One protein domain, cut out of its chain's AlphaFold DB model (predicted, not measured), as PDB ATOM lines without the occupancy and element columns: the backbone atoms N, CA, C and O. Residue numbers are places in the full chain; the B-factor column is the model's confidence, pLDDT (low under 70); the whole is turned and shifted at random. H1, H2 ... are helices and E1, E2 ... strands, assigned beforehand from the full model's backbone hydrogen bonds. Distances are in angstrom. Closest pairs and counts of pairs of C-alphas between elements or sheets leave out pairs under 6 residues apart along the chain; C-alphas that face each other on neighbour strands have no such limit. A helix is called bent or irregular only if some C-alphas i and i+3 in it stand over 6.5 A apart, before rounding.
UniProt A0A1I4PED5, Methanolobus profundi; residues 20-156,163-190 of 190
ATOM      1  N   VAL A  20      23.572 -28.235  -6.051       98.00
ATOM      2  CA  VAL A  20      24.558 -27.661  -5.138       98.00
ATOM      3  C   VAL A  20      24.646 -26.150  -5.337       98.00
ATOM      4  O   VAL A  20      24.500 -25.635  -6.449       98.00
ATOM      5  N   ILE A  21      24.882 -25.434  -4.239       97.75
ATOM      6  CA  ILE A  21      25.079 -23.981  -4.233       97.75
ATOM      7  C   ILE A  21      26.572 -23.682  -4.304       97.75
ATOM      8  O   ILE A  21      27.353 -24.243  -3.537       97.75
ATOM      9  N   GLY A  22      26.948 -22.814  -5.242       97.06
ATOM     10  CA  GLY A  22      28.296 -22.272  -5.383       97.06
ATOM     11  C   GLY A  22      28.391 -20.872  -4.777       97.06
ATOM     12  O   GLY A  22      27.946 -20.657  -3.653       97.06
ATOM     13  N   ASP A  23      28.954 -19.917  -5.519       96.12
ATOM     14  CA  ASP A  23      29.006 -18.504  -5.119       96.12
ATOM     15  C   ASP A  23      27.718 -17.781  -5.553       96.12
ATOM     16  O   ASP A  23      27.546 -17.542  -6.750       96.12
ATOM     17  N   PRO A  24      26.819 -17.367  -4.637       94.75
ATOM     18  CA  PRO A  24      25.601 -16.647  -5.009       94.75
ATOM     19  C   PRO A  24      25.855 -15.322  -5.750       94.75
ATOM     20  O   PRO A  24      24.932 -14.792  -6.370       94.75
ATOM     21  N   GLY A  25      27.078 -14.781  -5.690       93.81
ATOM     22  CA  GLY A  25      27.534 -13.631  -6.472       93.81
ATOM     23  C   GLY A  25      27.835 -13.933  -7.945       93.81
ATOM     24  O   GLY A  25      27.925 -13.001  -8.744       93.81
ATOM     25  N   SER A  26      27.966 -15.207  -8.329       96.50
ATOM     26  CA  SER A  26      28.218 -15.611  -9.714       96.50
ATOM     27  C   SER A  26      27.021 -15.309 -10.622       96.50
ATOM     28  O   SER A  26      25.857 -15.397 -10.227       96.50
ATOM     29  N   SER A  27      27.314 -14.979 -11.882       97.38
ATOM     30  CA  SER A  27      26.303 -14.728 -12.909       97.38
ATOM     31  C   SER A  27      25.794 -15.982 -13.616       97.38
ATOM     32  O   SER A  27      24.907 -15.874 -14.469       97.38
ATOM     33  N   VAL A  28      26.330 -17.156 -13.279       98.62
ATOM     34  CA  VAL A  28      26.102 -18.404 -14.011       98.62
ATOM     35  C   VAL A  28      25.308 -19.397 -13.171       98.62
ATOM     36  O   VAL A  28      25.688 -19.732 -12.053       98.62
ATOM     37  N   ALA A  29      24.231 -19.925 -13.740       98.81
ATOM     38  CA  ALA A  29      23.580 -21.150 -13.295       98.81
ATOM     39  C   ALA A  29      23.873 -22.281 -14.286       98.81
ATOM     40  O   ALA A  29      23.982 -22.046 -15.490       98.81
ATOM     41  N   VAL A  30      23.968 -23.513 -13.792       98.88
ATOM     42  CA  VAL A  30      24.237 -24.698 -14.615       98.88
ATOM     43  C   VAL A  30      23.141 -25.736 -14.402       98.88
ATOM     44  O   VAL A  30      22.814 -26.099 -13.273       98.88
ATOM     45  N   VAL A  31      22.586 -26.231 -15.501       98.88
ATOM     46  CA  VAL A  31      21.650 -27.352 -15.524       98.88
ATOM     47  C   VAL A  31      22.329 -28.512 -16.234       98.88
ATOM     48  O   VAL A  31      22.584 -28.437 -17.432       98.88
ATOM     49  N   THR A  32      22.592 -29.595 -15.507       98.75
ATOM     50  CA  THR A  32      23.283 -30.794 -16.019       98.75
ATOM     51  C   THR A  32      22.323 -31.841 -16.591       98.75
ATOM     52  O   THR A  32      22.718 -32.973 -16.878       98.75
ATOM     53  N   LEU A  33      21.047 -31.468 -16.744       98.69
ATOM     54  CA  LEU A  33      19.966 -32.295 -17.274       98.69
ATOM     55  C   LEU A  33      19.876 -33.641 -16.549       98.69
ATOM     56  O   LEU A  33      19.463 -33.659 -15.391       98.69
ATOM     57  N   SER A  34      20.236 -34.746 -17.212       98.00
ATOM     58  CA  SER A  34      20.226 -36.092 -16.623       98.00
ATOM     59  C   SER A  34      21.588 -36.595 -16.139       98.00
ATOM     60  O   SER A  34      21.676 -37.710 -15.621       98.00
ATOM     61  N   SER A  35      22.647 -35.805 -16.315       98.06
ATOM     62  CA  SER A  35      23.984 -36.114 -15.811       98.06
ATOM     63  C   SER A  35      24.126 -35.718 -14.343       98.06
ATOM     64  O   SER A  35      23.643 -34.665 -13.926       98.06
ATOM     65  N   ASP A  36      24.849 -36.536 -13.579       96.75
ATOM     66  CA  ASP A  36      25.184 -36.251 -12.185       96.75
ATOM     67  C   ASP A  36      26.136 -35.048 -12.093       96.75
ATOM     68  O   ASP A  36      27.311 -35.125 -12.473       96.75
ATOM     69  N   HIS A  37      25.615 -33.937 -11.572       94.62
ATOM     70  CA  HIS A  37      26.330 -32.673 -11.436       94.62
ATOM     71  C   HIS A  37      27.562 -32.762 -10.524       94.62
ATOM     72  O   HIS A  37      28.515 -32.007 -10.723       94.62
ATOM     73  N   GLN A  38      27.593 -33.693  -9.566       93.12
ATOM     74  CA  GLN A  38      28.714 -33.846  -8.633       93.12
ATOM     75  C   GLN A  38      29.944 -34.448  -9.317       93.12
ATOM     76  O   GLN A  38      31.078 -34.135  -8.960       93.12
ATOM     77  N   THR A  39      29.732 -35.277 -10.342       93.81
ATOM     78  CA  THR A  39      30.825 -35.941 -11.070       93.81
ATOM     79  C   THR A  39      31.543 -35.026 -12.058       93.81
ATOM     80  O   THR A  39      32.676 -35.309 -12.440       93.81
ATOM     81  N   LEU A  40      30.907 -33.921 -12.458       92.75
ATOM     82  CA  LEU A  40      31.457 -33.005 -13.454       92.75
ATOM     83  C   LEU A  40      32.533 -32.072 -12.888       92.75
ATOM     84  O   LEU A  40      33.299 -31.535 -13.674       92.75
ATOM     85  N   GLY A  41      32.613 -31.870 -11.567       94.94
ATOM     86  CA  GLY A  41      33.685 -31.082 -10.937       94.94
ATOM     87  C   GLY A  41      33.691 -29.578 -11.256       94.94
ATOM     88  O   GLY A  41      34.694 -28.915 -11.009       94.94
ATOM     89  N   LEU A  42      32.587 -29.044 -11.790       98.06
ATOM     90  CA  LEU A  42      32.457 -27.651 -12.232       98.06
ATOM     91  C   LEU A  42      32.624 -26.652 -11.072       98.06
ATOM     92  O   LEU A  42      32.311 -26.968  -9.924       98.06
ATOM     93  N   GLN A  43      33.055 -25.431 -11.384       97.75
ATOM     94  CA  GLN A  43      33.286 -24.320 -10.450       97.75
ATOM     95  C   GLN A  43      32.750 -22.994 -11.020       97.75
ATOM     96  O   GLN A  43      32.342 -22.937 -12.177       97.75
ATOM     97  N   ASN A  44      32.794 -21.920 -10.222       97.50
ATOM     98  CA  ASN A  44      32.454 -20.538 -10.614       97.50
ATOM     99  C   ASN A  44      30.986 -20.297 -11.027       97.50
ATOM    100  O   ASN A  44      30.674 -19.328 -11.717       97.50
ATOM    101  N   TYR A  45      30.061 -21.131 -10.556       98.38
ATOM    102  CA  TYR A  45      28.615 -20.946 -10.712       98.38
ATOM    103  C   TYR A  45      27.951 -20.520  -9.398       98.38
ATOM    104  O   TYR A  45      28.501 -20.715  -8.315       98.38
ATOM    105  N   ALA A  46      26.731 -19.997  -9.492       98.19
ATOM    106  CA  ALA A  46      25.869 -19.715  -8.350       98.19
ATOM    107  C   ALA A  46      25.095 -20.954  -7.895       98.19
ATOM    108  O   ALA A  46      24.999 -21.234  -6.702       98.19
ATOM    109  N   ILE A  47      24.565 -21.720  -8.847       98.69
ATOM    110  CA  ILE A  47      23.819 -22.957  -8.604       98.69
ATOM    111  C   ILE A  47      24.076 -23.943  -9.744       98.69
ATOM    112  O   ILE A  47      24.122 -23.541 -10.908       98.69
ATOM    113  N   CYS A  48      24.244 -25.219  -9.412       98.81
ATOM    114  CA  CYS A  48      24.439 -26.297 -10.378       98.81
ATOM    115  C   CYS A  48      23.585 -27.500  -9.982       98.81
ATOM    116  O   CYS A  48      23.667 -27.945  -8.842       98.81
ATOM    117  N   GLY A  49      22.765 -28.025 -10.888       98.69
ATOM    118  CA  GLY A  49      21.888 -29.148 -10.562       98.69
ATOM    119  C   GLY A  49      21.235 -29.810 -11.761       98.69
ATOM    120  O   GLY A  49      21.419 -29.396 -12.907       98.69
ATOM    121  N   THR A  50      20.457 -30.850 -11.487       98.56
ATOM    122  CA  THR A  50      19.760 -31.614 -12.522       98.56
ATOM    123  C   THR A  50      18.425 -30.967 -12.898       98.56
ATOM    124  O   THR A  50      17.802 -30.238 -12.125       98.56
ATOM    125  N   CYS A  51      17.955 -31.236 -14.117       98.50
ATOM    126  CA  CYS A  51      16.591 -30.910 -14.532       98.50
ATOM    127  C   CYS A  51      16.082 -32.011 -15.457       98.50
ATOM    128  O   CYS A  51      16.451 -32.080 -16.630       98.50
ATOM    129  N   PHE A  52      15.230 -32.880 -14.918       97.31
ATOM    130  CA  PHE A  52      14.776 -34.076 -15.624       97.31
ATOM    131  C   PHE A  52      13.465 -33.908 -16.385       97.31
ATOM    132  O   PHE A  52      13.262 -34.640 -17.344       97.31
ATOM    133  N   THR A  53      12.571 -33.016 -15.957       97.00
ATOM    134  CA  THR A  53      11.189 -32.927 -16.465       97.00
ATOM    135  C   THR A  53      10.940 -31.616 -17.197       97.00
ATOM    136  O   THR A  53      11.356 -30.558 -16.725       97.00
ATOM    137  N   GLU A  54      10.169 -31.661 -18.276       96.62
ATOM    138  CA  GLU A  54       9.841 -30.547 -19.173       96.62
ATOM    139  C   GLU A  54       8.812 -29.533 -18.621       96.62
ATOM    140  O   GLU A  54       8.246 -28.742 -19.374       96.62
ATOM    141  N   ASN A  55       8.517 -29.580 -17.317       95.75
ATOM    142  CA  ASN A  55       7.462 -28.798 -16.669       95.75
ATOM    143  C   ASN A  55       7.876 -28.244 -15.298       95.75
ATOM    144  O   ASN A  55       8.485 -27.182 -15.244       95.75
ATOM    145  N   PHE A  56       7.549 -28.898 -14.178       94.81
ATOM    146  CA  PHE A  56       7.851 -28.398 -12.835       94.81
ATOM    147  C   PHE A  56       9.359 -28.240 -12.615       94.81
ATOM    148  O   PHE A  56       9.765 -27.235 -12.043       94.81
ATOM    149  N   GLY A  57      10.190 -29.146 -13.151       97.56
ATOM    150  CA  GLY A  57      11.649 -28.991 -13.145       97.56
ATOM    151  C   GLY A  57      12.101 -27.682 -13.803       97.56
ATOM    152  O   GLY A  57      12.796 -26.887 -13.177       97.56
ATOM    153  N   ILE A  58      11.616 -27.395 -15.018       98.50
ATOM    154  CA  ILE A  58      11.887 -26.122 -15.711       98.50
ATOM    155  C   ILE A  58      11.374 -24.924 -14.898       98.50
ATOM    156  O   ILE A  58      12.061 -23.911 -14.787       98.50
ATOM    157  N   GLN A  59      10.189 -25.024 -14.293       97.94
ATOM    158  CA  GLN A  59       9.631 -23.943 -13.475       97.94
ATOM    159  C   GLN A  59      10.483 -23.658 -12.232       97.94
ATOM    160  O   GLN A  59      10.744 -22.492 -11.943       97.94
ATOM    161  N   LYS A  60      10.975 -24.695 -11.540       97.81
ATOM    162  CA  LYS A  60      11.907 -24.560 -10.409       97.81
ATOM    163  C   LYS A  60      13.223 -23.902 -10.838       97.81
ATOM    164  O   LYS A  60      13.680 -22.969 -10.176       97.81
ATOM    165  N   VAL A  61      13.777 -24.297 -11.991       98.56
ATOM    166  CA  VAL A  61      14.955 -23.636 -12.587       98.56
ATOM    167  C   VAL A  61      14.685 -22.146 -12.806       98.56
ATOM    168  O   VAL A  61      15.449 -21.314 -12.322       98.56
ATOM    169  N   ILE A  62      13.579 -21.787 -13.469       97.88
ATOM    170  CA  ILE A  62      13.221 -20.385 -13.739       97.88
ATOM    171  C   ILE A  62      13.070 -19.592 -12.434       97.88
ATOM    172  O   ILE A  62      13.604 -18.488 -12.324       97.88
ATOM    173  N   VAL A  63      12.376 -20.143 -11.435       96.12
ATOM    174  CA  VAL A  63      12.157 -19.485 -10.138       96.12
ATOM    175  C   VAL A  63      13.479 -19.223  -9.415       96.12
ATOM    176  O   VAL A  63      13.723 -18.095  -8.974       96.12
ATOM    177  N   ASN A  64      14.363 -20.218  -9.324       96.81
ATOM    178  CA  ASN A  64      15.656 -20.067  -8.655       96.81
ATOM    179  C   ASN A  64      16.596 -19.118  -9.424       96.81
ATOM    180  O   ASN A  64      17.275 -18.300  -8.811       96.81
ATOM    181  N   VAL A  65      16.593 -19.142 -10.760       96.75
ATOM    182  CA  VAL A  65      17.403 -18.232 -11.594       96.75
ATOM    183  C   VAL A  65      16.920 -16.775 -11.502       96.75
ATOM    184  O   VAL A  65      17.716 -15.837 -11.401       96.75
ATOM    185  N   LEU A  66      15.606 -16.539 -11.526       95.00
ATOM    186  CA  LEU A  66      15.058 -15.180 -11.461       95.00
ATOM    187  C   LEU A  66      15.140 -14.554 -10.066       95.00
ATOM    188  O   LEU A  66      15.161 -13.328  -9.967       95.00
ATOM    189  N   SER A  67      15.198 -15.365  -9.010       93.38
ATOM    190  CA  SER A  67      15.243 -14.876  -7.627       93.38
ATOM    191  C   SER A  67      16.634 -14.457  -7.143       93.38
ATOM    192  O   SER A  67      16.710 -13.702  -6.179       93.38
ATOM    193  N   ASN A  68      17.722 -14.858  -7.812       93.50
ATOM    194  CA  ASN A  68      19.064 -14.343  -7.513       93.50
ATOM    195  C   ASN A  68      19.503 -13.311  -8.563       93.50
ATOM    196  O   ASN A  68      19.954 -13.737  -9.628       93.50
ATOM    197  N   PRO A  69      19.438 -11.985  -8.291       91.69
ATOM    198  CA  PRO A  69      19.684 -10.896  -9.251       91.69
ATOM    199  C   PRO A  69      21.011 -10.999 -10.018       91.69
ATOM    200  O   PRO A  69      21.069 -10.512 -11.146       91.69
ATOM    201  N   ASN A  70      22.017 -11.684  -9.468       93.62
ATOM    202  CA  ASN A  70      23.326 -11.845 -10.099       93.62
ATOM    203  C   ASN A  70      23.291 -12.761 -11.329       93.62
ATOM    204  O   ASN A  70      24.035 -12.511 -12.279       93.62
ATOM    205  N   ILE A  71      22.421 -13.781 -11.334       96.81
ATOM    206  CA  ILE A  71      22.360 -14.800 -12.390       96.81
ATOM    207  C   ILE A  71      21.765 -14.205 -13.666       96.81
ATOM    208  O   ILE A  71      20.579 -13.886 -13.729       96.81
ATOM    209  N   SER A  72      22.584 -14.119 -14.709       97.25
ATOM    210  CA  SER A  72      22.198 -13.642 -16.040       97.25
ATOM    211  C   SER A  72      22.494 -14.655 -17.149       97.25
ATOM    212  O   SER A  72      22.171 -14.404 -18.308       97.25
ATOM    213  N   CYS A  73      23.107 -15.792 -16.812       98.44
ATOM    214  CA  CYS A  73      23.436 -16.865 -17.740       98.44
ATOM    215  C   CYS A  73      23.001 -18.228 -17.185       98.44
ATOM    216  O   CYS A  73      23.219 -18.525 -16.011       98.44
ATOM    217  N   LEU A  74      22.399 -19.055 -18.040       98.88
ATOM    218  CA  LEU A  74      22.025 -20.435 -17.755       98.88
ATOM    219  C   LEU A  74      22.693 -21.360 -18.775       98.88
ATOM    220  O   LEU A  74      22.371 -21.314 -19.960       98.88
ATOM    221  N   ILE A  75      23.595 -22.224 -18.322       98.88
ATOM    222  CA  ILE A  75      24.227 -23.242 -19.166       98.88
ATOM    223  C   ILE A  75      23.418 -24.533 -19.075       98.88
ATOM    224  O   ILE A  75      23.195 -25.044 -17.979       98.88
ATOM    225  N   LEU A  76      23.010 -25.071 -20.222       98.88
ATOM    226  CA  LEU A  76      22.423 -26.404 -20.336       98.88
ATOM    227  C   LEU A  76      23.513 -27.364 -20.801       98.88
ATOM    228  O   LEU A  76      24.003 -27.225 -21.914       98.88
ATOM    229  N   CYS A  77      23.911 -28.315 -19.966       98.88
ATOM    230  CA  CYS A  77      24.926 -29.309 -20.302       98.88
ATOM    231  C   CYS A  77      24.540 -30.697 -19.786       98.88
ATOM    232  O   CYS A  77      23.463 -30.901 -19.228       98.88
ATOM    233  N   GLY A  78      25.426 -31.670 -19.981       98.62
ATOM    234  CA  GLY A  78      25.157 -33.055 -19.638       98.62
ATOM    235  C   GLY A  78      24.210 -33.728 -20.625       98.62
ATOM    236  O   GLY A  78      23.771 -33.149 -21.618       98.62
ATOM    237  N   LYS A  79      23.918 -34.997 -20.362       98.56
ATOM    238  CA  LYS A  79      23.072 -35.821 -21.222       98.56
ATOM    239  C   LYS A  79      21.627 -35.332 -21.188       98.56
ATOM    240  O   LYS A  79      21.069 -35.168 -20.096       98.56
ATOM    241  N   GLU A  80      20.993 -35.208 -22.351       98.62
ATOM    242  CA  GLU A  80      19.572 -34.860 -22.419       98.62
ATOM    243  C   GLU A  80      18.706 -35.845 -21.614       98.62
ATOM    244  O   GLU A  80      18.904 -37.065 -21.586       98.62
ATOM    245  N   SER A  81      17.725 -35.284 -20.919       97.69
ATOM    246  CA  SER A  81      16.719 -36.019 -20.171       97.69
ATOM    247  C   SER A  81      15.780 -36.790 -21.105       97.69
ATOM    248  O   SER A  81      15.453 -36.361 -22.209       97.69
ATOM    249  N   LYS A  82      15.226 -37.909 -20.628       97.12
ATOM    250  CA  LYS A  82      14.213 -38.674 -21.387       97.12
ATOM    251  C   LYS A  82      12.921 -37.891 -21.665       97.12
ATOM    252  O   LYS A  82      12.113 -38.333 -22.474       97.12
ATOM    253  N   HIS A  83      12.726 -36.770 -20.977       96.81
ATOM    254  CA  HIS A  83      11.575 -35.888 -21.123       96.81
ATOM    255  C   HIS A  83      11.843 -34.687 -22.038       96.81
ATOM    256  O   HIS A  83      10.935 -33.885 -22.244       96.81
ATOM    257  N   PHE A  84      13.054 -34.559 -22.595       98.38
ATOM    258  CA  PHE A  84      13.458 -33.425 -23.430       98.38
ATOM    259  C   PHE A  84      13.410 -32.078 -22.693       98.38
ATOM    260  O   PHE A  84      12.997 -31.066 -23.258       98.38
ATOM    261  N   ALA A  85      13.792 -32.052 -21.413       98.69
ATOM    262  CA  ALA A  85      13.845 -30.836 -20.611       98.69
ATOM    263  C   ALA A  85      14.790 -29.782 -21.212       98.69
ATOM    264  O   ALA A  85      14.392 -28.623 -21.313       98.69
ATOM    265  N   GLY A  86      15.988 -30.164 -21.671       98.81
ATOM    266  CA  GLY A  86      16.941 -29.228 -22.273       98.81
ATOM    267  C   GLY A  86      16.388 -28.608 -23.554       98.81
ATOM    268  O   GLY A  86      16.262 -27.387 -23.660       98.81
ATOM    269  N   GLN A  87      15.933 -29.445 -24.484       98.69
ATOM    270  CA  GLN A  87      15.273 -29.005 -25.712       98.69
ATOM    271  C   GLN A  87      14.024 -28.147 -25.451       98.69
ATOM    272  O   GLN A  87      13.755 -27.188 -26.181       98.69
ATOM    273  N   SER A  88      13.262 -28.453 -24.402       98.88
ATOM    274  CA  SER A  88      12.103 -27.651 -24.003       98.88
ATOM    275  C   SER A  88      12.513 -26.263 -23.510       98.88
ATOM    276  O   SER A  88      11.844 -25.291 -23.841       98.88
ATOM    277  N   ILE A  89      13.624 -26.132 -22.776       98.88
ATOM    278  CA  ILE A  89      14.158 -24.818 -22.386       98.88
ATOM    279  C   ILE A  89      14.623 -24.037 -23.625       98.88
ATOM    280  O   ILE A  89      14.300 -22.858 -23.748       98.88
ATOM    281  N   LEU A  90      15.325 -24.675 -24.567       98.88
ATOM    282  CA  LEU A  90      15.783 -24.001 -25.791       98.88
ATOM    283  C   LEU A  90      14.611 -23.480 -26.633       98.88
ATOM    284  O   LEU A  90      14.590 -22.314 -27.022       98.88
ATOM    285  N   THR A  91      13.592 -24.312 -26.856       98.69
ATOM    286  CA  THR A  91      12.395 -23.899 -27.608       98.69
ATOM    287  C   THR A  91      11.518 -22.905 -26.856       98.69
ATOM    288  O   THR A  91      10.867 -22.084 -27.497       98.69
ATOM    289  N   LEU A  92      11.535 -22.908 -25.519       98.81
ATOM    290  CA  LEU A  92      10.938 -21.838 -24.721       98.81
ATOM    291  C   LEU A  92      11.614 -20.497 -25.020       98.81
ATOM    292  O   LEU A  92      10.907 -19.518 -25.237       98.81
ATOM    293  N   VAL A  93      12.949 -20.449 -25.055       98.44
ATOM    294  CA  VAL A  93      13.696 -19.219 -25.375       98.44
ATOM    295  C   VAL A  93      13.407 -18.741 -26.796       98.44
ATOM    296  O   VAL A  93      13.206 -17.550 -27.013       98.44
ATOM    297  N   GLU A  94      13.347 -19.667 -27.751       98.25
ATOM    298  CA  GLU A  94      13.121 -19.353 -29.162       98.25
ATOM    299  C   GLU A  94      11.678 -18.911 -29.451       98.25
ATOM    300  O   GLU A  94      11.453 -17.941 -30.174       98.25
ATOM    301  N   ASN A  95      10.692 -19.612 -28.884       98.38
ATOM    302  CA  ASN A  95       9.298 -19.537 -29.332       98.38
ATOM    303  C   ASN A  95       8.317 -19.089 -28.239       98.38
ATOM    304  O   ASN A  95       7.155 -18.803 -28.533       98.38
ATOM    305  N   GLY A  96       8.745 -19.035 -26.980       98.31
ATOM    306  CA  GLY A  96       7.883 -18.735 -25.844       98.31
ATOM    307  C   GLY A  96       6.841 -19.826 -25.571       98.31
ATOM    308  O   GLY A  96       7.049 -21.021 -25.800       98.31
ATOM    309  N   VAL A  97       5.691 -19.399 -25.045       98.38
ATOM    310  CA  VAL A  97       4.560 -20.279 -24.724       98.38
ATOM    311  C   VAL A  97       3.301 -19.870 -25.482       98.38
ATOM    312  O   VAL A  97       3.022 -18.688 -25.670       98.38
ATOM    313  N   SER A  98       2.495 -20.855 -25.867       97.25
ATOM    314  CA  SER A  98       1.118 -20.654 -26.309       97.25
ATOM    315  C   SER A  98       0.195 -20.703 -25.102       97.25
ATOM    316  O   SER A  98       0.374 -21.548 -24.229       97.25
ATOM    317  N   THR A  99      -0.807 -19.825 -25.075       95.06
ATOM    318  CA  THR A  99      -1.879 -19.799 -24.065       95.06
ATOM    319  C   THR A  99      -3.199 -20.376 -24.587       95.06
ATOM    320  O   THR A  99      -4.232 -20.326 -23.911       95.06
ATOM    321  N   MET A 100      -3.195 -20.928 -25.806       87.81
ATOM    322  CA  MET A 100      -4.382 -21.542 -26.397       87.81
ATOM    323  C   MET A 100      -4.843 -22.738 -25.559       87.81
ATOM    324  O   MET A 100      -4.054 -23.604 -25.190       87.81
ATOM    325  N   GLY A 101      -6.146 -22.803 -25.281       81.25
ATOM    326  CA  GLY A 101      -6.721 -23.870 -24.458       81.25
ATOM    327  C   GLY A 101      -6.548 -23.673 -22.950       81.25
ATOM    328  O   GLY A 101      -6.841 -24.597 -22.202       81.25
ATOM    329  N   GLY A 102      -6.109 -22.489 -22.500       88.56
ATOM    330  CA  GLY A 102      -6.059 -22.128 -21.078       88.56
ATOM    331  C   GLY A 102      -4.802 -22.586 -20.335       88.56
ATOM    332  O   GLY A 102      -4.716 -22.385 -19.128       88.56
ATOM    333  N   TYR A 103      -3.828 -23.156 -21.047       92.44
ATOM    334  CA  TYR A 103      -2.556 -23.620 -20.493       92.44
ATOM    335  C   TYR A 103      -1.391 -22.898 -21.158       92.44
ATOM    336  O   TYR A 103      -1.466 -22.585 -22.342       92.44
ATOM    337  N   LYS A 104      -0.297 -22.688 -20.427       95.94
ATOM    338  CA  LYS A 104       0.959 -22.109 -20.922       95.94
ATOM    339  C   LYS A 104       1.871 -23.217 -21.443       95.94
ATOM    340  O   LYS A 104       2.731 -23.713 -20.716       95.94
ATOM    341  N   LYS A 105       1.651 -23.636 -22.690       97.06
ATOM    342  CA  LYS A 105       2.412 -24.711 -23.346       97.06
ATOM    343  C   LYS A 105       3.644 -24.162 -24.057       97.06
ATOM    344  O   LYS A 105       3.495 -23.273 -24.889       97.06
ATOM    345  N   ILE A 106       4.821 -24.736 -23.823       98.50
ATOM    346  CA  ILE A 106       6.040 -24.401 -24.574       98.50
ATOM    347  C   ILE A 106       5.847 -24.753 -26.054       98.50
ATOM    348  O   ILE A 106       5.497 -25.887 -26.404       98.50
ATOM    349  N   ILE A 107       6.050 -23.770 -26.930       98.31
ATOM    350  CA  ILE A 107       5.881 -23.940 -28.375       98.31
ATOM    351  C   ILE A 107       7.112 -24.663 -28.932       98.31
ATOM    352  O   ILE A 107       8.235 -24.225 -28.729       98.31
ATOM    353  N   GLY A 108       6.900 -25.777 -29.640       97.69
ATOM    354  CA  GLY A 108       7.984 -26.554 -30.259       97.69
ATOM    355  C   GLY A 108       8.669 -27.574 -29.340       97.69
ATOM    356  O   GLY A 108       9.524 -28.328 -29.805       97.69
ATOM    357  N   SER A 109       8.276 -27.661 -28.066       97.88
ATOM    358  CA  SER A 109       8.792 -28.699 -27.170       97.88
ATOM    359  C   SER A 109       8.394 -30.104 -27.645       97.88
ATOM    360  O   SER A 109       7.241 -30.355 -28.015       97.88
ATOM    361  N   MET A 110       9.362 -31.024 -27.603       97.00
ATOM    362  CA  MET A 110       9.170 -32.457 -27.854       97.00
ATOM    363  C   MET A 110       8.683 -33.229 -26.617       97.00
ATOM    364  O   MET A 110       8.344 -34.409 -26.730       97.00
ATOM    365  N   GLY A 111       8.638 -32.576 -25.454       95.19
ATOM    366  CA  GLY A 111       8.143 -33.155 -24.212       95.19
ATOM    367  C   GLY A 111       6.662 -33.538 -24.287       95.19
ATOM    368  O   GLY A 111       5.894 -33.046 -25.121       95.19
ATOM    369  N   VAL A 112       6.237 -34.444 -23.408       93.56
ATOM    370  CA  VAL A 112       4.862 -34.964 -23.394       93.56
ATOM    371  C   VAL A 112       3.910 -33.949 -22.762       93.56
ATOM    372  O   VAL A 112       2.796 -33.752 -23.252       93.56
ATOM    373  N   ILE A 113       4.361 -33.290 -21.694       94.38
ATOM    374  CA  ILE A 113       3.588 -32.342 -20.887       94.38
ATOM    375  C   ILE A 113       4.355 -31.031 -20.636       94.38
ATOM    376  O   ILE A 113       4.556 -30.663 -19.478       94.38
ATOM    377  N   PRO A 114       4.760 -30.288 -21.687       96.44
ATOM    378  CA  PRO A 114       5.614 -29.110 -21.559       96.44
ATOM    379  C   PRO A 114       4.814 -27.855 -21.198       96.44
ATOM    380  O   PRO A 114       4.662 -26.931 -22.000       96.44
ATOM    381  N   TYR A 115       4.238 -27.851 -19.999       96.56
ATOM    382  CA  TYR A 115       3.369 -26.788 -19.502       96.56
ATOM    383  C   TYR A 115       3.977 -26.101 -18.279       96.56
ATOM    384  O   TYR A 115       4.453 -26.761 -17.355       96.56
ATOM    385  N   LEU A 116       3.923 -24.769 -18.259       96.62
ATOM    386  CA  LEU A 116       4.539 -23.924 -17.229       96.62
ATOM    387  C   LEU A 116       3.486 -23.198 -16.387       96.62
ATOM    388  O   LEU A 116       3.582 -21.993 -16.160       96.62
ATOM    389  N   ASP A 117       2.417 -23.897 -16.003       94.44
ATOM    390  CA  ASP A 117       1.217 -23.227 -15.503       94.44
ATOM    391  C   ASP A 117       1.316 -22.641 -14.100       94.44
ATOM    392  O   ASP A 117       0.567 -21.706 -13.815       94.44
ATOM    393  N   GLU A 118       2.230 -23.132 -13.271       93.25
ATOM    394  CA  GLU A 118       2.386 -22.660 -11.898       93.25
ATOM    395  C   GLU A 118       3.028 -21.270 -11.870       93.25
ATOM    396  O   GLU A 118       2.618 -20.440 -11.072       93.25
ATOM    397  N   ILE A 119       3.950 -20.952 -12.786       94.38
ATOM    398  CA  ILE A 119       4.578 -19.621 -12.865       94.38
ATOM    399  C   ILE A 119       3.747 -18.610 -13.671       94.38
ATOM    400  O   ILE A 119       2.932 -18.956 -14.526       94.38
ATOM    401  N   SER A 120       3.938 -17.314 -13.411       94.38
ATOM    402  CA  SER A 120       3.220 -16.248 -14.123       94.38
ATOM    403  C   SER A 120       3.789 -16.007 -15.531       94.38
ATOM    404  O   SER A 120       4.970 -16.241 -15.787       94.38
ATOM    405  N   MET A 121       2.977 -15.445 -16.440       95.06
ATOM    406  CA  MET A 121       3.486 -14.957 -17.735       95.06
ATOM    407  C   MET A 121       4.573 -13.890 -17.561       95.06
ATOM    408  O   MET A 121       5.493 -13.823 -18.369       95.06
ATOM    409  N   THR A 122       4.498 -13.084 -16.498       93.75
ATOM    410  CA  THR A 122       5.541 -12.109 -16.159       93.75
ATOM    411  C   THR A 122       6.870 -12.804 -15.890       93.75
ATOM    412  O   THR A 122       7.867 -12.416 -16.482       93.75
ATOM    413  N   ALA A 123       6.893 -13.858 -15.066       94.81
ATOM    414  CA  ALA A 123       8.113 -14.613 -14.784       94.81
ATOM    415  C   ALA A 123       8.694 -15.248 -16.060       94.81
ATOM    416  O   ALA A 123       9.888 -15.121 -16.310       94.81
ATOM    417  N   ILE A 124       7.845 -15.840 -16.910       97.00
ATOM    418  CA  ILE A 124       8.278 -16.383 -18.207       97.00
ATOM    419  C   ILE A 124       8.912 -15.279 -19.066       97.00
ATOM    420  O   ILE A 124      10.056 -15.410 -19.482       97.00
ATOM    421  N   ASN A 125       8.224 -14.154 -19.272       96.06
ATOM    422  CA  ASN A 125       8.735 -13.054 -20.095       96.06
ATOM    423  C   ASN A 125      10.029 -12.438 -19.537       96.06
ATOM    424  O   ASN A 125      10.901 -12.043 -20.310       96.06
ATOM    425  N   ARG A 126      10.168 -12.366 -18.207       95.06
ATOM    426  CA  ARG A 126      11.409 -11.938 -17.550       95.06
ATOM    427  C   ARG A 126      12.556 -12.882 -17.867       95.06
ATOM    428  O   ARG A 126      13.606 -12.415 -18.293       95.06
ATOM    429  N   PHE A 127      12.341 -14.189 -17.718       97.19
ATOM    430  CA  PHE A 127      13.340 -15.204 -18.051       97.19
ATOM    431  C   PHE A 127      13.820 -15.062 -19.499       97.19
ATOM    432  O   PHE A 127      15.019 -14.939 -19.726       97.19
ATOM    433  N   LEU A 128      12.886 -14.964 -20.452       97.06
ATOM    434  CA  LEU A 128      13.192 -14.822 -21.883       97.06
ATOM    435  C   LEU A 128      14.022 -13.574 -22.215       97.06
ATOM    436  O   LEU A 128      14.790 -13.577 -23.172       97.06
ATOM    437  N   ARG A 129      13.849 -12.487 -21.458       95.12
ATOM    438  CA  ARG A 129      14.522 -11.210 -21.718       95.12
ATOM    439  C   ARG A 129      15.852 -11.067 -20.982       95.12
ATOM    440  O   ARG A 129      16.739 -10.372 -21.470       95.12
ATOM    441  N   GLU A 130      15.956 -11.626 -19.781       94.88
ATOM    442  CA  GLU A 130      17.048 -11.328 -18.845       94.88
ATOM    443  C   GLU A 130      18.081 -12.448 -18.723       94.88
ATOM    444  O   GLU A 130      19.169 -12.190 -18.211       94.88
ATOM    445  N   ILE A 131      17.760 -13.665 -19.169       97.31
ATOM    446  CA  ILE A 131      18.645 -14.824 -19.049       97.31
ATOM    447  C   ILE A 131      19.160 -15.239 -20.418       97.31
ATOM    448  O   ILE A 131      18.396 -15.604 -21.309       97.31
ATOM    449  N   GLU A 132      20.480 -15.233 -20.568       97.88
ATOM    450  CA  GLU A 132      21.145 -15.858 -21.705       97.88
ATOM    451  C   GLU A 132      21.246 -17.367 -21.473       97.88
ATOM    452  O   GLU A 132      21.936 -17.814 -20.554       97.88
ATOM    453  N   VAL A 133      20.571 -18.152 -22.311       98.69
ATOM    454  CA  VAL A 133      20.650 -19.615 -22.274       98.69
ATOM    455  C   VAL A 133      21.707 -20.097 -23.259       98.69
ATOM    456  O   VAL A 133      21.668 -19.751 -24.439       98.69
ATOM    457  N   ILE A 134      22.649 -20.898 -22.770       98.69
ATOM    458  CA  ILE A 134      23.760 -21.441 -23.549       98.69
ATOM    459  C   ILE A 134      23.570 -22.942 -23.717       98.69
ATOM    460  O   ILE A 134      23.504 -23.684 -22.736       98.69
ATOM    461  N   ASP A 135      23.514 -23.371 -24.972       98.75
ATOM    462  CA  ASP A 135      23.367 -24.768 -25.356       98.75
ATOM    463  C   ASP A 135      24.724 -25.486 -25.373       98.75
ATOM    464  O   ASP A 135      25.606 -25.171 -26.173       98.75
ATOM    465  N   LEU A 136      24.876 -26.445 -24.465       98.75
ATOM    466  CA  LEU A 136      25.909 -27.477 -24.446       98.75
ATOM    467  C   LEU A 136      25.268 -28.853 -24.179       98.75
ATOM    468  O   LEU A 136      25.888 -29.716 -23.549       98.75
ATOM    469  N   ILE A 137      24.019 -29.065 -24.609       98.75
ATOM    470  CA  ILE A 137      23.313 -30.337 -24.417       98.75
ATOM    471  C   ILE A 137      24.144 -31.484 -25.017       98.75
ATOM    472  O   ILE A 137      24.824 -31.330 -26.030       98.75
ATOM    473  N   ASP A 138      24.145 -32.628 -24.332       98.56
ATOM    474  CA  ASP A 138      24.959 -33.819 -24.605       98.56
ATOM    475  C   ASP A 138      26.486 -33.626 -24.477       98.56
ATOM    476  O   ASP A 138      27.260 -34.554 -24.725       98.56
ATOM    477  N   THR A 139      26.946 -32.474 -23.976       98.62
ATOM    478  CA  THR A 139      28.349 -32.254 -23.594       98.62
ATOM    479  C   THR A 139      28.566 -32.611 -22.124       98.62
ATOM    480  O   THR A 139      27.940 -32.033 -21.240       98.62
ATOM    481  N   THR A 140      29.485 -33.541 -21.847       97.69
ATOM    482  CA  THR A 140      29.895 -33.949 -20.479       97.69
ATOM    483  C   THR A 140      31.376 -33.691 -20.193       97.69
ATOM    484  O   THR A 140      31.856 -33.965 -19.097       97.69
ATOM    485  N   ASP A 141      32.106 -33.153 -21.171       98.12
ATOM    486  CA  ASP A 141      33.515 -32.816 -21.019       98.12
ATOM    487  C   ASP A 141      33.697 -31.618 -20.072       98.12
ATOM    488  O   ASP A 141      33.260 -30.503 -20.373       98.12
ATOM    489  N   HIS A 142      34.366 -31.845 -18.936       98.12
ATOM    490  CA  HIS A 142      34.605 -30.819 -17.915       98.12
ATOM    491  C   HIS A 142      35.295 -29.578 -18.492       98.12
ATOM    492  O   HIS A 142      34.865 -28.464 -18.210       98.12
ATOM    493  N   GLY A 143      36.340 -29.748 -19.313       98.31
ATOM    494  CA  GLY A 143      37.110 -28.617 -19.838       98.31
ATOM    495  C   GLY A 143      36.256 -27.685 -20.697       98.31
ATOM    496  O   GLY A 143      36.302 -26.468 -20.535       98.31
ATOM    497  N   THR A 144      35.427 -28.255 -21.568       98.50
ATOM    498  CA  THR A 144      34.506 -27.511 -22.435       98.50
ATOM    499  C   THR A 144      33.473 -26.732 -21.625       98.50
ATOM    500  O   THR A 144      33.268 -25.541 -21.869       98.50
ATOM    501  N   ILE A 145      32.847 -27.379 -20.636       98.69
ATOM    502  CA  ILE A 145      31.812 -26.749 -19.807       98.69
ATOM    503  C   ILE A 145      32.430 -25.672 -18.905       98.69
ATOM    504  O   ILE A 145      31.911 -24.558 -18.859       98.69
ATOM    505  N   GLN A 146      33.557 -25.958 -18.245       98.69
ATOM    506  CA  GLN A 146      34.228 -25.012 -17.349       98.69
ATOM    507  C   GLN A 146      34.711 -23.768 -18.097       98.69
ATOM    508  O   GLN A 146      34.430 -22.653 -17.669       98.69
ATOM    509  N   ASN A 147      35.335 -23.941 -19.268       98.50
ATOM    510  CA  ASN A 147      35.734 -22.811 -20.108       98.50
ATOM    511  C   ASN A 147      34.534 -21.939 -20.492       98.50
ATOM    512  O   ASN A 147      34.661 -20.717 -20.584       98.50
ATOM    513  N   LYS A 148      33.362 -22.547 -20.723       98.62
ATOM    514  CA  LYS A 148      32.152 -21.780 -21.009       98.62
ATOM    515  C   LYS A 148      31.680 -21.007 -19.779       98.62
ATOM    516  O   LYS A 148      31.428 -19.815 -19.935       98.62
ATOM    517  N   ILE A 149      31.627 -21.639 -18.602       98.50
ATOM    518  CA  ILE A 149      31.299 -20.971 -17.329       98.50
ATOM    519  C   ILE A 149      32.210 -19.755 -17.117       98.50
ATOM    520  O   ILE A 149      31.714 -18.650 -16.921       98.50
ATOM    521  N   ASP A 150      33.524 -19.935 -17.246       97.88
ATOM    522  CA  ASP A 150      34.509 -18.876 -16.993       97.88
ATOM    523  C   ASP A 150      34.447 -17.738 -18.030       97.88
ATOM    524  O   ASP A 150      34.859 -16.611 -17.756       97.88
ATOM    525  N   SER A 151      33.923 -18.012 -19.230       96.75
ATOM    526  CA  SER A 151      33.735 -17.005 -20.283       96.75
ATOM    527  C   SER A 151      32.472 -16.154 -20.116       96.75
ATOM    528  O   SER A 151      32.338 -15.117 -20.773       96.75
ATOM    529  N   CYS A 152      31.530 -16.582 -19.272       94.81
ATOM    530  CA  CYS A 152      30.282 -15.866 -19.055       94.81
ATOM    531  C   CYS A 152      30.536 -14.594 -18.245       94.81
ATOM    532  O   CYS A 152      31.043 -14.627 -17.127       94.81
ATOM    533  N   SER A 153      30.141 -13.449 -18.795       87.88
ATOM    534  CA  SER A 153      30.214 -12.171 -18.093       87.88
ATOM    535  C   SER A 153      28.905 -11.855 -17.374       87.88
ATOM    536  O   SER A 153      27.816 -12.259 -17.791       87.88
ATOM    537  N   HIS A 154      29.004 -11.120 -16.269       86.25
ATOM    538  CA  HIS A 154      27.832 -10.581 -15.594       86.25
ATOM    539  C   HIS A 154      27.131  -9.551 -16.488       86.25
ATOM    540  O   HIS A 154      27.767  -8.633 -17.015       86.25
ATOM    541  N   LYS A 155      25.812  -9.688 -16.628       88.00
ATOM    542  CA  LYS A 155      24.946  -8.692 -17.258       88.00
ATOM    543  C   LYS A 155      23.962  -8.183 -16.216       88.00
ATOM    544  O   LYS A 155      23.205  -8.961 -15.642       88.00
ATOM    545  N   GLU A 156      23.964  -6.872 -16.002       85.38
ATOM    546  CA  GLU A 156      23.040  -6.234 -15.070       85.38
ATOM    547  C   GLU A 156      21.587  -6.470 -15.513       85.38
ATOM    548  O   GLU A 156      21.213  -6.207 -16.664       85.38
ATOM    549  N   HIS A 163       9.323 -10.028  -7.352       64.69
ATOM    550  CA  HIS A 163       8.189 -10.765  -7.898       64.69
ATOM    551  C   HIS A 163       7.877 -11.960  -6.999       64.69
ATOM    552  O   HIS A 163       8.730 -12.820  -6.790       64.69
ATOM    553  N   ILE A 164       6.645 -12.034  -6.486       73.50
ATOM    554  CA  ILE A 164       6.183 -13.190  -5.711       73.50
ATOM    555  C   ILE A 164       6.193 -14.408  -6.637       73.50
ATOM    556  O   ILE A 164       5.415 -14.482  -7.594       73.50
ATOM    557  N   MET A 165       7.093 -15.348  -6.357       83.56
ATOM    558  CA  MET A 165       7.139 -16.630  -7.046       83.56
ATOM    559  C   MET A 165       6.180 -17.607  -6.356       83.56
ATOM    560  O   MET A 165       6.171 -17.685  -5.126       83.56
ATOM    561  N   PRO A 166       5.341 -18.320  -7.117       82.81
ATOM    562  CA  PRO A 166       4.413 -19.287  -6.555       82.81
ATOM    563  C   PRO A 166       5.157 -20.541  -6.088       82.81
ATOM    564  O   PRO A 166       6.236 -20.866  -6.584       82.81
ATOM    565  N   VAL A 167       4.542 -21.269  -5.157       85.12
ATOM    566  CA  VAL A 167       4.971 -22.631  -4.828       85.12
ATOM    567  C   VAL A 167       4.693 -23.519  -6.038       85.12
ATOM    568  O   VAL A 167       3.590 -23.495  -6.580       85.12
ATOM    569  N   ILE A 168       5.685 -24.299  -6.456       88.19
ATOM    570  CA  ILE A 168       5.545 -25.233  -7.572       88.19
ATOM    571  C   ILE A 168       5.070 -26.581  -7.026       88.19
ATOM    572  O   ILE A 168       5.834 -27.278  -6.361       88.19
ATOM    573  N   ASP A 169       3.822 -26.960  -7.311       86.38
ATOM    574  CA  ASP A 169       3.310 -28.296  -6.987       86.38
ATOM    575  C   ASP A 169       3.776 -29.321  -8.032       86.38
ATOM    576  O   ASP A 169       3.348 -29.302  -9.191       86.38
ATOM    577  N   GLU A 170       4.626 -30.258  -7.614       84.62
ATOM    578  CA  GLU A 170       5.114 -31.355  -8.457       84.62
ATOM    579  C   GLU A 170       4.001 -32.321  -8.889       84.62
ATOM    580  O   GLU A 170       4.191 -33.070  -9.839       84.62
ATOM    581  N   ASN A 171       2.822 -32.298  -8.255       85.88
ATOM    582  CA  ASN A 171       1.654 -33.085  -8.664       85.88
ATOM    583  C   ASN A 171       0.731 -32.358  -9.648       85.88
ATOM    584  O   ASN A 171      -0.220 -32.967 -10.150       85.88
ATOM    585  N   SER A 172       1.007 -31.090  -9.964       82.50
ATOM    586  CA  SER A 172       0.178 -30.280 -10.866       82.50
ATOM    587  C   SER A 172       0.027 -30.899 -12.257       82.50
ATOM    588  O   SER A 172      -0.971 -30.643 -12.931       82.50
ATOM    589  N   TRP A 173       0.951 -31.773 -12.680       81.69
ATOM    590  CA  TRP A 173       0.878 -32.453 -13.974       81.69
ATOM    591  C   TRP A 173      -0.395 -33.291 -14.163       81.69
ATOM    592  O   TRP A 173      -0.822 -33.496 -15.301       81.69
ATOM    593  N   LYS A 174      -1.034 -33.740 -13.074       86.00
ATOM    594  CA  LYS A 174      -2.263 -34.552 -13.126       86.00
ATOM    595  C   LYS A 174      -3.408 -33.842 -13.850       86.00
ATOM    596  O   LYS A 174      -4.230 -34.489 -14.494       86.00
ATOM    597  N   LYS A 175      -3.430 -32.502 -13.847       87.50
ATOM    598  CA  LYS A 175      -4.431 -31.726 -14.601       87.50
ATOM    599  C   LYS A 175      -4.337 -31.931 -16.120       87.50
ATOM    600  O   LYS A 175      -5.306 -31.678 -16.829       87.50
ATOM    601  N   TYR A 176      -3.207 -32.442 -16.616       86.69
ATOM    602  CA  TYR A 176      -2.992 -32.748 -18.030       86.69
ATOM    603  C   TYR A 176      -3.294 -34.208 -18.406       86.69
ATOM    604  O   TYR A 176      -3.168 -34.548 -19.582       86.69
ATOM    605  N   GLU A 177      -3.716 -35.076 -17.475       85.50
ATOM    606  CA  GLU A 177      -3.951 -36.510 -17.743       85.50
ATOM    607  C   GLU A 177      -4.863 -36.749 -18.953       85.50
ATOM    608  O   GLU A 177      -4.529 -37.528 -19.848       85.50
ATOM    609  N   ASN A 178      -5.974 -36.012 -19.038       84.06
ATOM    610  CA  ASN A 178      -6.917 -36.123 -20.152       84.06
ATOM    611  C   ASN A 178      -6.274 -35.753 -21.499       84.06
ATOM    612  O   ASN A 178      -6.528 -36.407 -22.512       84.06
ATOM    613  N   ILE A 179      -5.409 -34.735 -21.517       84.19
ATOM    614  CA  ILE A 179      -4.690 -34.298 -22.722       84.19
ATOM    615  C   ILE A 179      -3.693 -35.378 -23.153       84.19
ATOM    616  O   ILE A 179      -3.608 -35.712 -24.337       84.19
ATOM    617  N   VAL A 180      -2.971 -35.968 -22.198       82.25
ATOM    618  CA  VAL A 180      -2.021 -37.057 -22.462       82.25
ATOM    619  C   VAL A 180      -2.742 -38.277 -23.036       82.25
ATOM    620  O   VAL A 180      -2.310 -38.815 -24.056       82.25
ATOM    621  N   GLN A 181      -3.866 -38.691 -22.445       81.81
ATOM    622  CA  GLN A 181      -4.652 -39.831 -22.928       81.81
ATOM    623  C   GLN A 181      -5.158 -39.619 -24.363       81.81
ATOM    624  O   GLN A 181      -5.024 -40.509 -25.208       81.81
ATOM    625  N   GLN A 182      -5.683 -38.430 -24.672       78.19
ATOM    626  CA  GLN A 182      -6.150 -38.082 -26.018       78.19
ATOM    627  C   GLN A 182      -5.008 -38.085 -27.049       78.19
ATOM    628  O   GLN A 182      -5.145 -38.648 -28.142       78.19
ATOM    629  N   ASN A 183      -3.854 -37.511 -26.697       77.50
ATOM    630  CA  ASN A 183      -2.677 -37.476 -27.567       77.50
ATOM    631  C   ASN A 183      -2.111 -38.881 -27.829       77.50
ATOM    632  O   ASN A 183      -1.748 -39.198 -28.961       77.50
ATOM    633  N   THR A 184      -2.091 -39.755 -26.824       75.56
ATOM    634  CA  THR A 184      -1.663 -41.152 -26.990       75.56
ATOM    635  C   THR A 184      -2.627 -41.927 -27.890       75.56
ATOM    636  O   THR A 184      -2.192 -42.573 -28.843       75.56
ATOM    637  N   MET A 185      -3.942 -41.808 -27.669       69.44
ATOM    638  CA  MET A 185      -4.941 -42.485 -28.508       69.44
ATOM    639  C   MET A 185      -4.923 -42.017 -29.968       69.44
ATOM    640  O   MET A 185      -5.139 -42.821 -30.872       69.44
ATOM    641  N   SER A 186      -4.669 -40.732 -30.221       70.69
ATOM    642  CA  SER A 186      -4.586 -40.204 -31.591       70.69
ATOM    643  C   SER A 186      -3.333 -40.662 -32.343       70.69
ATOM    644  O   SER A 186      -3.413 -40.876 -33.551       70.69
ATOM    645  N   LYS A 187      -2.204 -40.875 -31.650       68.75
ATOM    646  CA  LYS A 187      -0.982 -41.454 -32.238       68.75
ATOM    647  C   LYS A 187      -1.139 -42.931 -32.604       68.75
ATOM    648  O   LYS A 187      -0.577 -43.344 -33.602       68.75
ATOM    649  N   ILE A 188      -1.915 -43.703 -31.837       66.62
ATOM    650  CA  ILE A 188      -2.180 -45.130 -32.117       66.62
ATOM    651  C   ILE A 188      -3.086 -45.318 -33.347       66.62
ATOM    652  O   ILE A 188      -3.054 -46.360 -33.993       66.62
ATOM    653  N   LYS A 189      -3.919 -44.323 -33.671       58.28
ATOM    654  CA  LYS A 189      -4.851 -44.370 -34.811       58.28
ATOM    655  C   LYS A 189      -4.242 -43.901 -36.142       58.28
ATOM    656  O   LYS A 189      -4.967 -43.873 -37.134       58.28
ATOM    657  N   LYS A 190      -2.974 -43.488 -36.154       51.00
ATOM    658  CA  LYS A 190      -2.219 -43.109 -37.356       51.00
ATOM    659  C   LYS A 190      -1.248 -44.218 -37.724       51.00
ATOM    660  O   LYS A 190      -1.067 -44.410 -38.942       51.00
TER     661      LYS A 190
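What this domain is: This is residues 20 to 156 and 163 to 190 of the 190 residues of a protein of Methanolobus profundi (UniProt A0A1I4PED5). A small parallel sheet of four short strands lies between helices, with H1 and H2 over one face, H4 over the other, and H3 packed on H1. Far from H4, at the other end of the longest axis, lies the kinked helix H5, and residues 185 to 190 stick out there. The printed part has 165 residues, with elements in the order E1 E2 H1 E3 H2 H3 E4 H4 H5 and the sheet in the order E2 E1 E3 E4; the class is mixed, helices and strands, with 75 residues, under half, in named elements. It is compact, with a radius of gyration of the C-alphas of 16.0 A and spans of 49 by 34 by 26 A.

How they stand to each other: E1, residues 28 to 31, is parallel to E2, residues 47 to 49, with N 30 and O 47 2.9 A apart. Residues 20 to 21 pair with 47 to 48 of E2, antiparallel. E3, residues 73 to 76, is parallel to E1 on its other side, with N 29 and O 73 2.9 A apart, and to E4, residues 132 to 135, with N 74 and O 132 2.8 A apart. H1, residues 56 to 67, is on the sheet over E1, at a height of 10.3 A. E2, H1, E3 form a split strand-helix-strand unit, two parallel strands with E1 between them in the sheet, its crossover right-handed. H2, residues 85 to 95, is on the same face over E3 and E4; it only just touches H1, with 3 pairs of C-alphas within 8 A, the closest those of Ile 58 and Ala 85, 7.1 A. H3, residues 121 to 130, is not on the sheet but touches H1 at a steep tilt of 63 degrees, the closest C-alphas being those of Ile 62 and Phe 127, 6.7 A. E3, H2, H3 and E4 form a strand-helix-strand unit with a right-handed crossover. H4, residues 142 to 151, is on the opposite face over E3, at a height of 10.6 A. H5, residues 172 to 188, is only just apart from H1, 8.1 A at the closest. Every O i to N i+4 pair is within hydrogen-bond range in H1, H2, H3 and H4, and 9 of 13 are in H5.

Where its parts are: E1 begins at C-alpha 28 (26.102, -18.404, -14.011). H1 is 16.3 A long, H2 15.0 A, H3 14.1 A and H4 14.0 A. H5, 26.0 A long, ends at C-alpha 188 (-2.180, -45.130, -32.117); it is irregular, with C-alphas 175 and 178 7.5 A apart, and has a kink of 42 degrees near residue 179.

The domain as a whole: The C-alphas of Gly 25 and Lys 189, the two farthest apart, are 52.9 A apart. Residues 157 to 162 are not printed, and C-alphas 156 and 163 are 17.1 A apart across this cut. The links E1 to E2 and H2 to H3 are long. The mean pLDDT of the printed part is 93.5; residues 163, 185 and 187 to 190 are under 70.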